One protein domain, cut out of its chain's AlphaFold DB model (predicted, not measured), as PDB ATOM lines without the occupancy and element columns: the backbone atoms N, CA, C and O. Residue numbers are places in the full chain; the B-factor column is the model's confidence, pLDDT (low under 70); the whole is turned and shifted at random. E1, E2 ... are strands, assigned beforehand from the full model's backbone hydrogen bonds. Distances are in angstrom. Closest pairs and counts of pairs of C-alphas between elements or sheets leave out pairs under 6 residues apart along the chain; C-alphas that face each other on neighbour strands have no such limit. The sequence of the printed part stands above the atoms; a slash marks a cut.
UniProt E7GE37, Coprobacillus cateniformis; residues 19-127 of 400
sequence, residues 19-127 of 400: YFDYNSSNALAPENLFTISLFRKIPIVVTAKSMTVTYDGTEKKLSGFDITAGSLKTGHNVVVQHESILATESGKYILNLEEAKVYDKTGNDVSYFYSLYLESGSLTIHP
ATOM      1  N   TYR A  19     222.574 234.890 245.932       67.69
ATOM      2  CA  TYR A  19     222.689 233.989 244.784       67.69
ATOM      3  C   TYR A  19     221.327 233.384 244.426       67.69
ATOM      4  O   TYR A  19     220.432 233.254 245.269       67.69
ATOM      5  N   PHE A  20     221.177 233.028 243.151       67.81
ATOM      6  CA  PHE A  20     219.979 232.404 242.602       67.81
ATOM      7  C   PHE A  20     220.174 230.895 242.486       67.81
ATOM      8  O   PHE A  20     221.210 230.449 241.996       67.81
ATOM      9  N   ASP A  21     219.161 230.124 242.870       56.56
ATOM     10  CA  ASP A  21     219.072 228.703 242.534       56.56
ATOM     11  C   ASP A  21     217.937 228.494 241.522       56.56
ATOM     12  O   ASP A  21     216.817 228.983 241.723       56.56
ATOM     13  N   TYR A  22     218.232 227.800 240.423       54.31
ATOM     14  CA  TYR A  22     217.269 227.484 239.372       54.31
ATOM     15  C   TYR A  22     216.892 226.009 239.462       54.31
ATOM     16  O   TYR A  22     217.637 225.131 239.028       54.31
ATOM     17  N   ASN A  23     215.699 225.743 239.986       47.94
ATOM     18  CA  ASN A  23     215.187 224.390 240.127       47.94
ATOM     19  C   ASN A  23     213.970 224.187 239.212       47.94
ATOM     20  O   ASN A  23     212.860 224.630 239.512       47.94
ATOM     21  N   SER A  24     214.180 223.535 238.067       46.62
ATOM     22  CA  SER A  24     213.120 223.230 237.104       46.62
ATOM     23  C   SER A  24     212.271 222.038 237.561       46.62
ATOM     24  O   SER A  24     212.405 220.926 237.042       46.62
ATOM     25  N   SER A  25     211.378 222.253 238.529       44.84
ATOM     26  CA  SER A  25     210.420 221.226 238.939       44.84
ATOM     27  C   SER A  25     209.295 221.067 237.906       44.84
ATOM     28  O   SER A  25     208.457 221.954 237.758       44.84
ATOM     29  N   ASN A  26     209.242 219.883 237.289       42.97
ATOM     30  CA  ASN A  26     208.152 219.326 236.472       42.97
ATOM     31  C   ASN A  26     207.953 219.903 235.056       42.97
ATOM     32  O   ASN A  26     207.102 220.756 234.818       42.97
ATOM     33  N   ALA A  27     208.595 219.261 234.075       46.22
ATOM     34  CA  ALA A  27     208.362 219.433 232.633       46.22
ATOM     35  C   ALA A  27     206.984 218.923 232.121       46.22
ATOM     36  O   ALA A  27     206.856 218.549 230.957       46.22
ATOM     37  N   LEU A  28     205.967 218.842 232.990       47.09
ATOM     38  CA  LEU A  28     204.638 218.271 232.708       47.09
ATOM     39  C   LEU A  28     203.472 219.085 233.312       47.09
ATOM     40  O   LEU A  28     202.333 218.619 233.303       47.09
ATOM     41  N   ALA A  29     203.721 220.289 233.839       48.94
ATOM     42  CA  ALA A  29     202.652 221.203 234.248       48.94
ATOM     43  C   ALA A  29     202.178 222.051 233.045       48.94
ATOM     44  O   ALA A  29     203.023 222.552 232.303       48.94
ATOM     45  N   PRO A  30     200.861 222.260 232.840       50.66
ATOM     46  CA  PRO A  30     200.343 223.021 231.694       50.66
ATOM     47  C   PRO A  30     200.633 224.531 231.759       50.66
ATOM     48  O   PRO A  30     200.443 225.228 230.766       50.66
ATOM     49  N   GLU A  31     201.121 225.035 232.896       52.03
ATOM     50  CA  GLU A  31     201.681 226.378 233.025       52.03
ATOM     51  C   GLU A  31     203.092 226.277 233.619       52.03
ATOM     52  O   GLU A  31     203.273 225.757 234.721       52.03
ATOM     53  N   ASN A  32     204.096 226.779 232.887       49.84
ATOM     54  CA  ASN A  32     205.497 226.815 233.320       49.84
ATOM     55  C   ASN A  32     205.684 227.821 234.472       49.84
ATOM     56  O   ASN A  32     206.103 228.964 234.272       49.84
ATOM     57  N   LEU A  33     205.360 227.398 235.696       50.25
ATOM     58  CA  LEU A  33     205.607 228.166 236.912       50.25
ATOM     59  C   LEU A  33     207.081 228.043 237.331       50.25
ATOM     60  O   LEU A  33     207.473 227.130 238.054       50.25
ATOM     61  N   PHE A  34     207.903 228.997 236.895       53.56
ATOM     62  CA  PHE A  34     209.283 229.114 237.364       53.56
ATOM     63  C   PHE A  34     209.323 229.732 238.766       53.56
ATOM     64  O   PHE A  34     208.973 230.901 238.953       53.56
ATOM     65  N   THR A  35     209.792 228.964 239.751       52.66
ATOM     66  CA  THR A  35     210.124 229.488 241.082       52.66
ATOM     67  C   THR A  35     211.602 229.849 241.110       52.66
ATOM     68  O   THR A  35     212.456 228.975 240.994       52.66
ATOM     69  N   ILE A  36     211.903 231.136 241.273       61.00
ATOM     70  CA  ILE A  36     213.264 231.613 241.531       61.00
ATOM     71  C   ILE A  36     213.428 231.746 243.041       61.00
ATOM     72  O   ILE A  36     212.754 232.570 243.664       61.00
ATOM     73  N   SER A  37     214.330 230.950 243.611       66.19
ATOM     74  CA  SER A  37     214.720 231.046 245.017       66.19
ATOM     75  C   SER A  37     215.967 231.914 245.143       66.19
ATOM     76  O   SER A  37     216.934 231.736 244.402       66.19
ATOM     77  N   LEU A  38     215.930 232.859 246.082       71.94
ATOM     78  CA  LEU A  38     217.015 233.796 246.356       71.94
ATOM     79  C   LEU A  38     217.588 233.495 247.738       71.94
ATOM     80  O   LEU A  38     216.859 233.503 248.730       71.94
ATOM     81  N   PHE A  39     218.886 233.229 247.798       75.94
ATOM     82  CA  PHE A  39     219.569 232.803 249.013       75.94
ATOM     83  C   PHE A  39     220.671 233.789 249.380       75.94
ATOM     84  O   PHE A  39     221.387 234.278 248.507       75.94
ATOM     85  N   ARG A  40     220.842 234.054 250.680       83.88
ATOM     86  CA  ARG A  40     221.985 234.829 251.167       83.88
ATOM     87  C   ARG A  40     223.253 233.993 251.086       83.88
ATOM     88  O   ARG A  40     223.267 232.845 251.534       83.88
ATOM     89  N   LYS A  41     224.312 234.591 250.552       88.50
ATOM     90  CA  LYS A  41     225.662 234.051 250.626       88.50
ATOM     91  C   LYS A  41     226.114 233.946 252.082       88.50
ATOM     92  O   LYS A  41     225.645 234.667 252.970       88.50
ATOM     93  N   ILE A  42     227.016 233.006 252.327       90.62
ATOM     94  CA  ILE A  42     227.648 232.810 253.627       90.62
ATOM     95  C   ILE A  42     228.910 233.686 253.660       90.62
ATOM     96  O   ILE A  42     229.803 233.453 252.845       90.62
ATOM     97  N   PRO A  43     229.008 234.689 254.550       92.88
ATOM     98  CA  PRO A  43     230.227 235.472 254.690       92.88
ATOM     99  C   PRO A  43     231.330 234.611 255.322       92.88
ATOM    100  O   PRO A  43     231.080 233.921 256.312       92.88
ATOM    101  N   ILE A  44     232.532 234.660 254.751       96.56
ATOM    102  CA  ILE A  44     233.744 234.001 255.254       96.56
ATOM    103  C   ILE A  44     234.870 235.033 255.246       96.56
ATOM    104  O   ILE A  44     235.121 235.648 254.209       96.56
ATOM    105  N   VAL A  45     235.561 235.191 256.373       96.88
ATOM    106  CA  VAL A  45     236.795 235.983 256.454       96.88
ATOM    107  C   VAL A  45     237.977 235.025 256.478       96.88
ATOM    108  O   VAL A  45     237.994 234.059 257.247       96.88
ATOM    109  N   VAL A  46     238.935 235.276 255.593       98.19
ATOM    110  CA  VAL A  46     240.160 234.499 255.433       98.19
ATOM    111  C   VAL A  46     241.334 235.436 255.685       98.19
ATOM    112  O   VAL A  46     241.559 236.366 254.911       98.19
ATOM    113  N   THR A  47     242.070 235.195 256.763       98.25
ATOM    114  CA  THR A  47     243.157 236.070 257.214       98.25
ATOM    115  C   THR A  47     244.489 235.361 256.994       98.25
ATOM    116  O   THR A  47     244.662 234.207 257.397       98.25
ATOM    117  N   ALA A  48     245.438 236.022 256.329       98.50
ATOM    118  CA  ALA A  48     246.774 235.466 256.142       98.50
ATOM    119  C   ALA A  48     247.512 235.360 257.484       98.50
ATOM    120  O   ALA A  48     247.316 236.176 258.390       98.50
ATOM    121  N   LYS A  49     248.393 234.365 257.620       98.31
ATOM    122  CA  LYS A  49     249.146 234.176 258.865       98.31
ATOM    123  C   LYS A  49     250.049 235.366 259.155       98.31
ATOM    124  O   LYS A  49     250.578 236.005 258.249       98.31
ATOM    125  N   SER A  50     250.238 235.629 260.445       98.12
ATOM    126  CA  SER A  50     251.176 236.626 260.954       98.12
ATOM    127  C   SER A  50     252.191 235.974 261.887       98.12
ATOM    128  O   SER A  50     251.883 234.988 262.553       98.12
ATOM    129  N   MET A  51     253.404 236.519 261.922       97.31
ATOM    130  CA  MET A  51     254.503 236.043 262.757       97.31
ATOM    131  C   MET A  51     255.381 237.222 263.168       97.31
ATOM    132  O   MET A  51     255.700 238.076 262.342       97.31
ATOM    133  N   THR A  52     255.813 237.233 264.425       98.25
ATOM    134  CA  THR A  52     256.767 238.215 264.947       98.25
ATOM    135  C   THR A  52     257.967 237.479 265.520       98.25
ATOM    136  O   THR A  52     257.799 236.532 266.286       98.25
ATOM    137  N   VAL A  53     259.169 237.900 265.134       98.25
ATOM    138  CA  VAL A  53     260.453 237.353 265.596       98.25
ATOM    139  C   VAL A  53     261.466 238.482 265.778       98.25
ATOM    140  O   VAL A  53     261.255 239.596 265.297       98.25
ATOM    141  N   THR A  54     262.579 238.193 266.444       97.50
ATOM    142  CA  THR A  54     263.769 239.056 266.448       97.50
ATOM    143  C   THR A  54     264.726 238.597 265.346       97.50
ATOM    144  O   THR A  54     264.721 237.423 264.972       97.50
ATOM    145  N   TYR A  55     265.518 239.520 264.803       97.75
ATOM    146  CA  TYR A  55     266.591 239.230 263.860       97.75
ATOM    147  C   TYR A  55     267.600 238.244 264.468       97.75
ATOM    148  O   TYR A  55     268.063 238.436 265.589       97.75
ATOM    149  N   ASP A  56     267.928 237.192 263.722       95.62
ATOM    150  CA  ASP A  56     268.908 236.165 264.101       95.62
ATOM    151  C   ASP A  56     269.800 235.740 262.918       95.62
ATOM    152  O   ASP A  56     270.410 234.675 262.933       95.62
ATOM    153  N   GLY A  57     269.843 236.560 261.859       95.06
ATOM    154  CA  GLY A  57     270.609 236.294 260.637       95.06
ATOM    155  C   GLY A  57     270.058 235.178 259.739       95.06
ATOM    156  O   GLY A  57     270.625 234.938 258.673       95.06
ATOM    157  N   THR A  58     268.960 234.501 260.107       95.62
ATOM    158  CA  THR A  58     268.400 233.388 259.316       95.62
ATOM    159  C   THR A  58     267.153 233.783 258.521       95.62
ATOM    160  O   THR A  58     266.299 234.535 258.994       95.62
ATOM    161  N   GLU A  59     267.019 233.252 257.301       97.19
ATOM    162  CA  GLU A  59     265.854 233.517 256.448       97.19
ATOM    163  C   GLU A  59     264.569 232.953 257.072       97.19
ATOM    164  O   GLU A  59     264.454 231.763 257.381       97.19
ATOM    165  N   LYS A  60     263.568 233.817 257.230       97.81
ATOM    166  CA  LYS A  60     262.243 233.478 257.741       97.81
ATOM    167  C   LYS A  60     261.263 233.330 256.589       97.81
ATOM    168  O   LYS A  60     261.112 234.232 255.765       97.81
ATOM    169  N   LYS A  61     260.533 232.214 256.587       97.69
ATOM    170  CA  LYS A  61     259.433 231.956 255.655       97.69
ATOM    171  C   LYS A  61     258.085 232.108 256.351       97.69
ATOM    172  O   LYS A  61     257.837 231.429 257.344       97.69
ATOM    173  N   LEU A  62     257.194 232.931 255.794       98.44
ATOM    174  CA  LEU A  62     255.799 233.036 256.237       98.44
ATOM    175  C   LEU A  62     254.844 232.727 255.081       98.44
ATOM    176  O   LEU A  62     255.044 233.166 253.949       98.44
ATOM    177  N   SER A  63     253.832 231.907 255.362       97.38
ATOM    178  CA  SER A  63     252.960 231.305 254.355       97.38
ATOM    179  C   SER A  63     251.667 230.791 254.997       97.38
ATOM    180  O   SER A  63     251.670 230.396 256.167       97.38
ATOM    181  N   GLY A  64     250.583 230.739 254.224       96.44
ATOM    182  CA  GLY A  64     249.293 230.196 254.640       96.44
ATOM    183  C   GLY A  64     248.351 231.214 255.284       96.44
ATOM    184  O   GLY A  64     248.670 232.388 255.474       96.44
ATOM    185  N   PHE A  65     247.159 230.729 255.615       98.06
ATOM    186  CA  PHE A  65     246.018 231.502 256.100       98.06
ATOM    187  C   PHE A  65     245.210 230.671 257.104       98.06
ATOM    188  O   PHE A  65     245.382 229.452 257.174       98.06
ATOM    189  N   ASP A  66     244.297 231.321 257.821       97.06
ATOM    190  CA  ASP A  66     243.256 230.679 258.624       97.06
ATOM    191  C   ASP A  66     241.881 231.293 258.282       97.06
ATOM    192  O   ASP A  66     241.789 232.412 257.769       97.06
ATOM    193  N   ILE A  67     240.791 230.562 258.543       96.81
ATOM    194  CA  ILE A  67     239.426 231.109 258.465       96.81
ATOM    195  C   ILE A  67     239.086 231.684 259.839       96.81
ATOM    196  O   ILE A  67     238.920 230.933 260.799       96.81
ATOM    197  N   THR A  68     238.995 233.006 259.928       96.50
ATOM    198  CA  THR A  68     238.848 233.746 261.193       96.50
ATOM    199  C   THR A  68     237.399 234.087 261.523       96.50
ATOM    200  O   THR A  68     237.057 234.224 262.697       96.50
ATOM    201  N   ALA A  69     236.518 234.159 260.520       94.56
ATOM    202  CA  ALA A  69     235.083 234.316 260.733       94.56
ATOM    203  C   ALA A  69     234.240 233.589 259.675       94.56
ATOM    204  O   ALA A  69     234.645 233.409 258.525       94.56
ATOM    205  N   GLY A  70     233.024 233.211 260.074       93.62
ATOM    206  CA  GLY A  70     232.109 232.411 259.263       93.62
ATOM    207  C   GLY A  70     232.363 230.906 259.386       93.62
ATOM    208  O   GLY A  70     233.129 230.441 260.228       93.62
ATOM    209  N   SER A  71     231.661 230.105 258.587       94.12
ATOM    210  CA  SER A  71     231.828 228.646 258.560       94.12
ATOM    211  C   SER A  71     231.420 228.085 257.204       94.12
ATOM    212  O   SER A  71     230.381 228.454 256.655       94.12
ATOM    213  N   LEU A  72     232.228 227.173 256.665       95.25
ATOM    214  CA  LEU A  72     231.932 226.496 255.405       95.25
ATOM    215  C   LEU A  72     230.817 225.458 255.586       95.25
ATOM    216  O   LEU A  72     230.674 224.853 256.649       95.25
ATOM    217  N   LYS A  73     230.046 225.207 254.522       95.06
ATOM    218  CA  LYS A  73     229.132 224.057 254.469       95.06
ATOM    219  C   LYS A  73     229.940 222.753 254.570       95.06
ATOM    220  O   LYS A  73     231.056 222.664 254.057       95.06
ATOM    221  N   THR A  74     229.369 221.723 255.191       96.19
ATOM    222  CA  THR A  74     230.029 220.422 255.385       96.19
ATOM    223  C   THR A  74     230.568 219.846 254.074       96.19
ATOM    224  O   THR A  74     229.814 219.645 253.123       96.19
ATOM    225  N   GLY A  75     231.866 219.535 254.038       95.25
ATOM    226  CA  GLY A  75     232.530 218.992 252.850       95.25
ATOM    227  C   GLY A  75     232.889 220.032 251.783       95.25
ATOM    228  O   GLY A  75     233.153 219.639 250.652       95.25
ATOM    229  N   HIS A  76     232.887 221.324 252.117       97.69
ATOM    230  CA  HIS A  76     233.503 222.379 251.311       97.69
ATOM    231  C   HIS A  76     234.872 222.765 251.892       97.69
ATOM    232  O   HIS A  76     235.057 222.726 253.110       97.69
ATOM    233  N   ASN A  77     235.806 223.200 251.045       97.00
ATOM    234  CA  ASN A  77     237.113 223.717 251.454       97.00
ATOM    235  C   ASN A  77     237.465 225.013 250.709       97.00
ATOM    236  O   ASN A  77     237.166 225.159 249.526       97.00
ATOM    237  N   VAL A  78     238.129 225.941 251.399       97.88
ATOM    238  CA  VAL A  78     238.727 227.136 250.787       97.88
ATOM    239  C   VAL A  78     240.104 226.778 250.227       97.88
ATOM    240  O   VAL A  78     240.859 226.031 250.850       97.88
ATOM    241  N   VAL A  79     240.434 227.325 249.062       97.62
ATOM    242  CA  VAL A  79     241.783 227.363 248.482       97.62
ATOM    243  C   VAL A  79     242.113 228.826 248.209       97.62
ATOM    244  O   VAL A  79     241.276 229.546 247.666       97.62
ATOM    245  N   VAL A  80     243.315 229.261 248.588       97.69
ATOM    246  CA  VAL A  80     243.765 230.648 248.428       97.69
ATOM    247  C   VAL A  80     245.066 230.683 247.641       97.69
ATOM    248  O   VAL A  80     245.992 229.934 247.944       97.69
ATOM    249  N   GLN A  81     245.130 231.564 246.648       97.12
ATOM    250  CA  GLN A  81     246.361 231.956 245.972       97.12
ATOM    251  C   GLN A  81     247.043 233.064 246.774       97.12
ATOM    252  O   GLN A  81     246.423 234.075 247.109       97.12
ATOM    253  N   HIS A  82     248.308 232.840 247.109       95.69
ATOM    254  CA  HIS A  82     249.197 233.813 247.726       95.69
ATOM    255  C   HIS A  82     250.649 233.387 247.471       95.69
ATOM    256  O   HIS A  82     250.957 232.191 247.432       95.69
ATOM    257  N   GLU A  83     251.563 234.346 247.363       96.69
ATOM    258  CA  GLU A  83     252.994 234.056 247.460       96.69
ATOM    259  C   GLU A  83     253.407 233.830 248.928       96.69
ATOM    260  O   GLU A  83     252.639 234.067 249.862       96.69
ATOM    261  N   SER A  84     254.606 233.297 249.167       96.94
ATOM    262  CA  SER A  84     255.170 233.206 250.524       96.94
ATOM    263  C   SER A  84     256.182 234.324 250.726       96.94
ATOM    264  O   SER A  84     256.996 234.565 249.839       96.94
ATOM    265  N   ILE A  85     256.197 234.944 251.904       97.88
ATOM    266  CA  ILE A  85     257.282 235.860 252.269       97.88
ATOM    267  C   ILE A  85     258.530 235.031 252.562       97.88
ATOM    268  O   ILE A  85     258.445 234.047 253.301       97.88
ATOM    269  N   LEU A  86     259.668 235.478 252.034       97.88
ATOM    270  CA  LEU A  86     261.013 235.115 252.475       97.88
ATOM    271  C   LEU A  86     261.716 236.409 252.906       97.88
ATOM    272  O   LEU A  86     261.773 237.360 252.125       97.88
ATOM    273  N   ALA A  87     262.190 236.478 254.148       97.94
ATOM    274  CA  ALA A  87     262.885 237.650 254.678       97.94
ATOM    275  C   ALA A  87     263.885 237.265 255.772       97.94
ATOM    276  O   ALA A  87     263.529 236.574 256.723       97.94
ATOM    277  N   THR A  88     265.119 237.751 255.657       96.75
ATOM    278  CA  THR A  88     266.176 237.596 256.677       96.75
ATOM    279  C   THR A  88     266.321 238.852 257.534       96.75
ATOM    280  O   THR A  88     266.622 238.780 258.717       96.75
ATOM    281  N   GLU A  89     266.098 240.013 256.925       96.88
ATOM    282  CA  GLU A  89     266.404 241.323 257.487       96.88
ATOM    283  C   GLU A  89     265.300 241.862 258.406       96.88
ATOM    284  O   GLU A  89     264.129 241.518 258.257       96.88
ATOM    285  N   SER A  90     265.644 242.803 259.288       97.75
ATOM    286  CA  SER A  90     264.648 243.528 260.076       97.75
ATOM    287  C   SER A  90     263.686 244.335 259.192       97.75
ATOM    288  O   SER A  90     264.048 244.871 258.132       97.75
ATOM    289  N   GLY A  91     262.433 244.425 259.638       98.00
ATOM    290  CA  GLY A  91     261.356 245.113 258.932       98.00
ATOM    291  C   GLY A  91     259.986 244.471 259.138       98.00
ATOM    292  O   GLY A  91     259.834 243.479 259.852       98.00
ATOM    293  N   LYS A  92     258.973 245.046 258.484       98.12
ATOM    294  CA  LYS A  92     257.609 244.510 258.429       98.12
ATOM    295  C   LYS A  92     257.249 244.181 256.984       98.12
ATOM    296  O   LYS A  92     257.252 245.057 256.123       98.12
ATOM    297  N   TYR A  93     256.912 242.922 256.744       98.25
ATOM    298  CA  TYR A  93     256.611 242.348 255.438       98.25
ATOM    299  C   TYR A  93     255.149 241.893 255.433       98.25
ATOM    300  O   TYR A  93     254.730 241.157 256.323       98.25
ATOM    301  N   ILE A  94     254.353 242.350 254.465       98.00
ATOM    302  CA  ILE A  94     252.905 242.091 254.423       98.00
ATOM    303  C   ILE A  94     252.629 240.836 253.590       98.00
ATOM    304  O   ILE A  94     253.064 240.749 252.444       98.00
ATOM    305  N   LEU A  95     251.892 239.879 254.161       98.12
ATOM    306  CA  LEU A  95     251.431 238.679 253.466       98.12
ATOM    307  C   LEU A  95     250.034 238.959 252.919       98.12
ATOM    308  O   LEU A  95     249.051 238.924 253.660       98.12
ATOM    309  N   ASN A  96     249.955 239.267 251.628       96.56
ATOM    310  CA  ASN A  96     248.685 239.481 250.941       96.56
ATOM    311  C   ASN A  96     248.120 238.154 250.422       96.56
ATOM    312  O   ASN A  96     248.867 237.273 250.000       96.56
ATOM    313  N   LEU A  97     246.792 238.039 250.428       96.94
ATOM    314  CA  LEU A  97     246.054 236.976 249.748       96.94
ATOM    315  C   LEU A  97     245.497 237.555 248.442       96.94
ATOM    316  O   LEU A  97     244.956 238.660 248.451       96.94
ATOM    317  N   GLU A  98     245.635 236.834 247.331       95.12
ATOM    318  CA  GLU A  98     245.314 237.350 245.991       95.12
ATOM    319  C   GLU A  98     243.898 236.973 245.552       95.12
ATOM    320  O   GLU A  98     243.094 237.828 245.184       95.12
ATOM    321  N   GLU A  99     243.576 235.681 245.611       94.69
ATOM    322  CA  GLU A  99     242.272 235.143 245.236       94.69
ATOM    323  C   GLU A  99     241.933 233.951 246.134       94.69
ATOM    324  O   GLU A  99     242.755 233.054 246.319       94.69
ATOM    325  N   ALA A 100     240.704 233.901 246.651       96.75
ATOM    326  CA  ALA A 100     240.163 232.726 247.323       96.75
ATOM    327  C   ALA A 100     239.000 232.130 246.526       96.75
ATOM    328  O   ALA A 100     238.147 232.854 246.012       96.75
ATOM    329  N   LYS A 101     238.947 230.798 246.470       97.50
ATOM    330  CA  LYS A 101     237.842 230.019 245.900       97.50
ATOM    331  C   LYS A 101     237.404 228.940 246.880       97.50
ATOM    332  O   LYS A 101     238.215 228.428 247.651       97.50
ATOM    333  N   VAL A 102     236.123 228.585 246.851       98.00
ATOM    334  CA  VAL A 102     235.577 227.474 247.635       98.00
ATOM    335  C   VAL A 102     235.234 226.327 246.705       98.00
ATOM    336  O   VAL A 102     234.455 226.499 245.771       98.00
ATOM    337  N   TYR A 103     235.765 225.149 247.009       97.81
ATOM    338  CA  TYR A 103     235.473 223.914 246.296       97.81
ATOM    339  C   TYR A 103     234.595 222.994 247.144       97.81
ATOM    340  O   TYR A 103     234.625 223.048 248.376       97.81
ATOM    341  N   ASP A 104     233.780 222.170 246.489       97.50
ATOM    342  CA  ASP A 104     233.112 221.044 247.139       97.50
ATOM    343  C   ASP A 104     234.025 219.805 247.192       97.50
ATOM    344  O   ASP A 104     235.065 219.736 246.537       97.50
ATOM    345  N   LYS A 105     233.604 218.780 247.938       96.69
ATOM    346  CA  LYS A 105     234.286 217.476 248.045       96.69
ATOM    347  C   LYS A 105     234.529 216.747 246.711       96.69
ATOM    348  O   LYS A 105     235.191 215.713 246.712       96.69
ATOM    349  N   THR A 106     233.936 217.205 245.609       96.69
ATOM    350  CA  THR A 106     234.116 216.665 244.254       96.69
ATOM    351  C   THR A 106     234.989 217.555 243.364       96.69
ATOM    352  O   THR A 106     235.261 217.179 242.229       96.69
ATOM    353  N   GLY A 107     235.479 218.687 243.879       94.38
ATOM    354  CA  GLY A 107     236.363 219.614 243.175       94.38
ATOM    355  C   GLY A 107     235.646 220.645 242.300       94.38
ATOM    356  O   GLY A 107     236.314 221.329 241.527       94.38
ATOM    357  N   ASN A 108     234.319 220.792 242.401       95.94
ATOM    358  CA  ASN A 108     233.609 221.847 241.669       95.94
ATOM    359  C   ASN A 108     233.796 223.194 242.371       95.94
ATOM    360  O   ASN A 108     233.722 223.257 243.600       95.94
ATOM    361  N   ASP A 109     233.969 224.271 241.601       95.94
ATOM    362  CA  ASP A 109     233.922 225.632 242.142       95.94
ATOM    363  C   ASP A 109     232.487 225.958 242.584       95.94
ATOM    364  O   ASP A 109     231.533 225.946 241.801       95.94
ATOM    365  N   VAL A 110     232.347 226.220 243.878       95.75
ATOM    366  CA  VAL A 110     231.093 226.520 244.570       95.75
ATOM    367  C   VAL A 110     231.189 227.840 245.341       95.75
ATOM    368  O   VAL A 110     230.417 228.094 246.272       95.75
ATOM    369  N   SER A 111     232.117 228.714 244.932       93.81
ATOM    370  CA  SER A 111     232.364 230.035 245.529       93.81
ATOM    371  C   SER A 111     231.128 230.939 245.500       93.81
ATOM    372  O   SER A 111     230.965 231.783 246.372       93.81
ATOM    373  N   TYR A 112     230.199 230.722 244.563       91.19
ATOM    374  CA  TYR A 112     228.950 231.486 244.444       91.19
ATOM    375  C   TYR A 112     228.029 231.399 245.679       91.19
ATOM    376  O   TYR A 112     227.178 232.273 245.855       91.19
ATOM    377  N   PHE A 113     228.202 230.400 246.555       91.25
ATOM    378  CA  PHE A 113     227.504 230.326 247.846       91.25
ATOM    379  C   PHE A 113     228.065 231.275 248.921       91.25
ATOM    380  O   PHE A 113     227.462 231.376 249.992       91.25
ATOM    381  N   TYR A 114     229.208 231.925 248.687       93.31
ATOM    382  CA  TYR A 114     229.997 232.603 249.715       93.31
ATOM    383  C   TYR A 114     230.334 234.052 249.338       93.31
ATOM    384  O   TYR A 114     230.596 234.359 248.176       93.31
ATOM    385  N   SER A 115     230.345 234.935 250.337       94.12
ATOM    386  CA  SER A 115     230.963 236.265 250.245       94.12
ATOM    387  C   SER A 115     232.321 236.153 250.940       94.12
ATOM    388  O   SER A 115     232.370 235.933 252.150       94.12
ATOM    389  N   LEU A 116     233.409 236.193 250.170       95.19
ATOM    390  CA  LEU A 116     234.768 235.980 250.672       95.19
ATOM    391  C   LEU A 116     235.446 237.326 250.935       95.19
ATOM    392  O   LEU A 116     235.514 238.166 250.039       95.19
ATOM    393  N   TYR A 117     235.974 237.502 252.142       96.00
ATOM    394  CA  TYR A 117     236.763 238.665 252.539       96.00
ATOM    395  C   TYR A 117     238.187 238.207 252.839       96.00
ATOM    396  O   TYR A 117     238.382 237.235 253.571       96.00
ATOM    397  N   LEU A 118     239.167 238.888 252.248       97.62
ATOM    398  CA  LEU A 118     240.582 238.572 252.396       97.62
ATOM    399  C   LEU A 118     241.257 239.637 253.254       97.62
ATOM    400  O   LEU A 118     241.202 240.824 252.931       97.62
ATOM    401  N   GLU A 119     241.911 239.203 254.324       97.81
ATOM    402  CA  GLU A 119     242.698 240.054 255.212       97.81
ATOM    403  C   GLU A 119     244.176 239.666 255.122       97.81
ATOM    404  O   GLU A 119     244.527 238.482 255.105       97.81
ATOM    405  N   SER A 120     245.054 240.665 255.058       97.88
ATOM    406  CA  SER A 120     246.494 240.437 255.018       97.88
ATOM    407  C   SER A 120     247.065 240.136 256.402       97.88
ATOM    408  O   SER A 120     246.599 240.634 257.427       97.88
ATOM    409  N   GLY A 121     248.108 239.313 256.416       98.12
ATOM    410  CA  GLY A 121     248.944 239.057 257.584       98.12
ATOM    411  C   GLY A 121     250.261 239.823 257.493       98.12
ATOM    412  O   GLY A 121     250.504 240.570 256.540       98.12
ATOM    413  N   SER A 122     251.159 239.631 258.457       98.31
ATOM    414  CA  SER A 122     252.521 240.163 258.345       98.31
ATOM    415  C   SER A 122     253.580 239.337 259.064       98.31
ATOM    416  O   SER A 122     253.345 238.796 260.143       98.31
ATOM    417  N   LEU A 123     254.771 239.298 258.471       98.75
ATOM    418  CA  LEU A 123     256.010 238.919 259.135       98.75
ATOM    419  C   LEU A 123     256.677 240.194 259.658       98.75
ATOM    420  O   LEU A 123     257.025 241.070 258.868       98.75
ATOM    421  N   THR A 124     256.859 240.302 260.970       98.62
ATOM    422  CA  THR A 124     257.630 241.384 261.596       98.62
ATOM    423  C   THR A 124     258.921 240.811 262.168       98.62
ATOM    424  O   THR A 124     258.881 239.933 263.028       98.62
ATOM    425  N   ILE A 125     260.059 241.302 261.684       98.69
ATOM    426  CA  ILE A 125     261.392 240.972 262.191       98.69
ATOM    427  C   ILE A 125     261.901 242.211 262.929       98.69
ATOM    428  O   ILE A 125     262.222 243.227 262.306       98.69
ATOM    429  N   HIS A 126     261.925 242.153 264.259       98.25
ATOM    430  CA  HIS A 126     262.475 243.221 265.091       98.25
ATOM    431  C   HIS A 126     264.009 243.216 265.040       98.25
ATOM    432  O   HIS A 126     264.598 242.136 264.982       98.25
ATOM    433  N   PRO A 127     264.673 244.383 265.095       97.62
ATOM    434  CA  PRO A 127     266.126 244.438 265.226       97.62
ATOM    435  C   PRO A 127     266.592 243.770 266.534       97.62
ATOM    436  O   PRO A 127     265.903 243.853 267.553       97.62
TER     437      PRO A 127
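AT A GLANCE: This is residues 19 to 127 of the 400 residues of a protein of Coprobacillus cateniformis (UniProt E7GE37). A slender body of small strand pairs and sheets in two layers, with a hairpin arm of E1 and E2 extending one end and the loop of residues 23 to 35 at its tip. Nearer the arm, the sheet E6 E3 E11 and the pair E7 E10 make a sandwich with crossed strands; farther along, the pair E5 E8 is over one face of the sheet E4 E12 E9. The 109 printed residues hold no named helix and twelve named strands, E1 to E12 in order, all strand in class; both three-stranded sheets are mixed and the three pairs antiparallel. The whole is extended, with a radius of gyration of the C-alphas of 20.9 A and spans of 77 by 22 by 20 A, the arm adding to the length.

HOW THE PARTS SIT: Start with E1, residues 19 to 22, and E2, residues 36 to 40, an antiparallel hairpin with N 19 and O 39 2.9 A apart. E2 runs on into E3, residues 42 to 48, at 38 degrees, and E3 runs on into E4, residues 51 to 54, at 14 degrees. E5, residues 60 to 62, is antiparallel to E8, residues 85 to 87, with N 60 and O 87 2.8 A apart. E5 runs on into E6, residues 65 to 69, at 42 degrees. E3 is the inner strand between E6, antiparallel, with N 66 and O 47 2.9 A apart, and E11, residues 114 to 119, parallel, with N 44 and O 115 2.9 A apart. E7, residues 76 to 81, and E10, residues 99 to 104, are antiparallel, with N 81 and O 99 2.8 A apart. The sheets E6 E3 E11 and E7 E10 form a sandwich, two sheets face to face, 9.4 A centre to centre, their strands at 44 degrees. E11 runs on into E12, residues 121 to 126, at 13 degrees. E12 is the inner strand between E4, parallel, with N 126 and O 53 2.8 A apart, and E9, residues 91 to 95, antiparallel, with N 93 and O 123 2.8 A apart. The closest C-alphas of E8 and E9 are those of Ile 85 and Leu 95, 6.6 A apart.

IN THESE COORDINATES: Find C-alpha 19, where E1 begins, at (222.689, 233.989, 244.784). E3, 19.5 A long, begins at C-alpha 42, (227.648, 232.810, 253.627). E7 and E10 are each 16.9 A long, E12 is 16.0 A and E11 15.7 A. E12 ends at C-alpha 126, (262.475, 243.221, 265.091).

THE WHOLE: The C-alphas farthest apart are those of Pro 30 and Gly 57, 77.1 A. The printed part has no cut, and E1 to E2 is the long link. Look at residues 19 to 37 for pLDDT under 70; the mean of the printed part is 88.5.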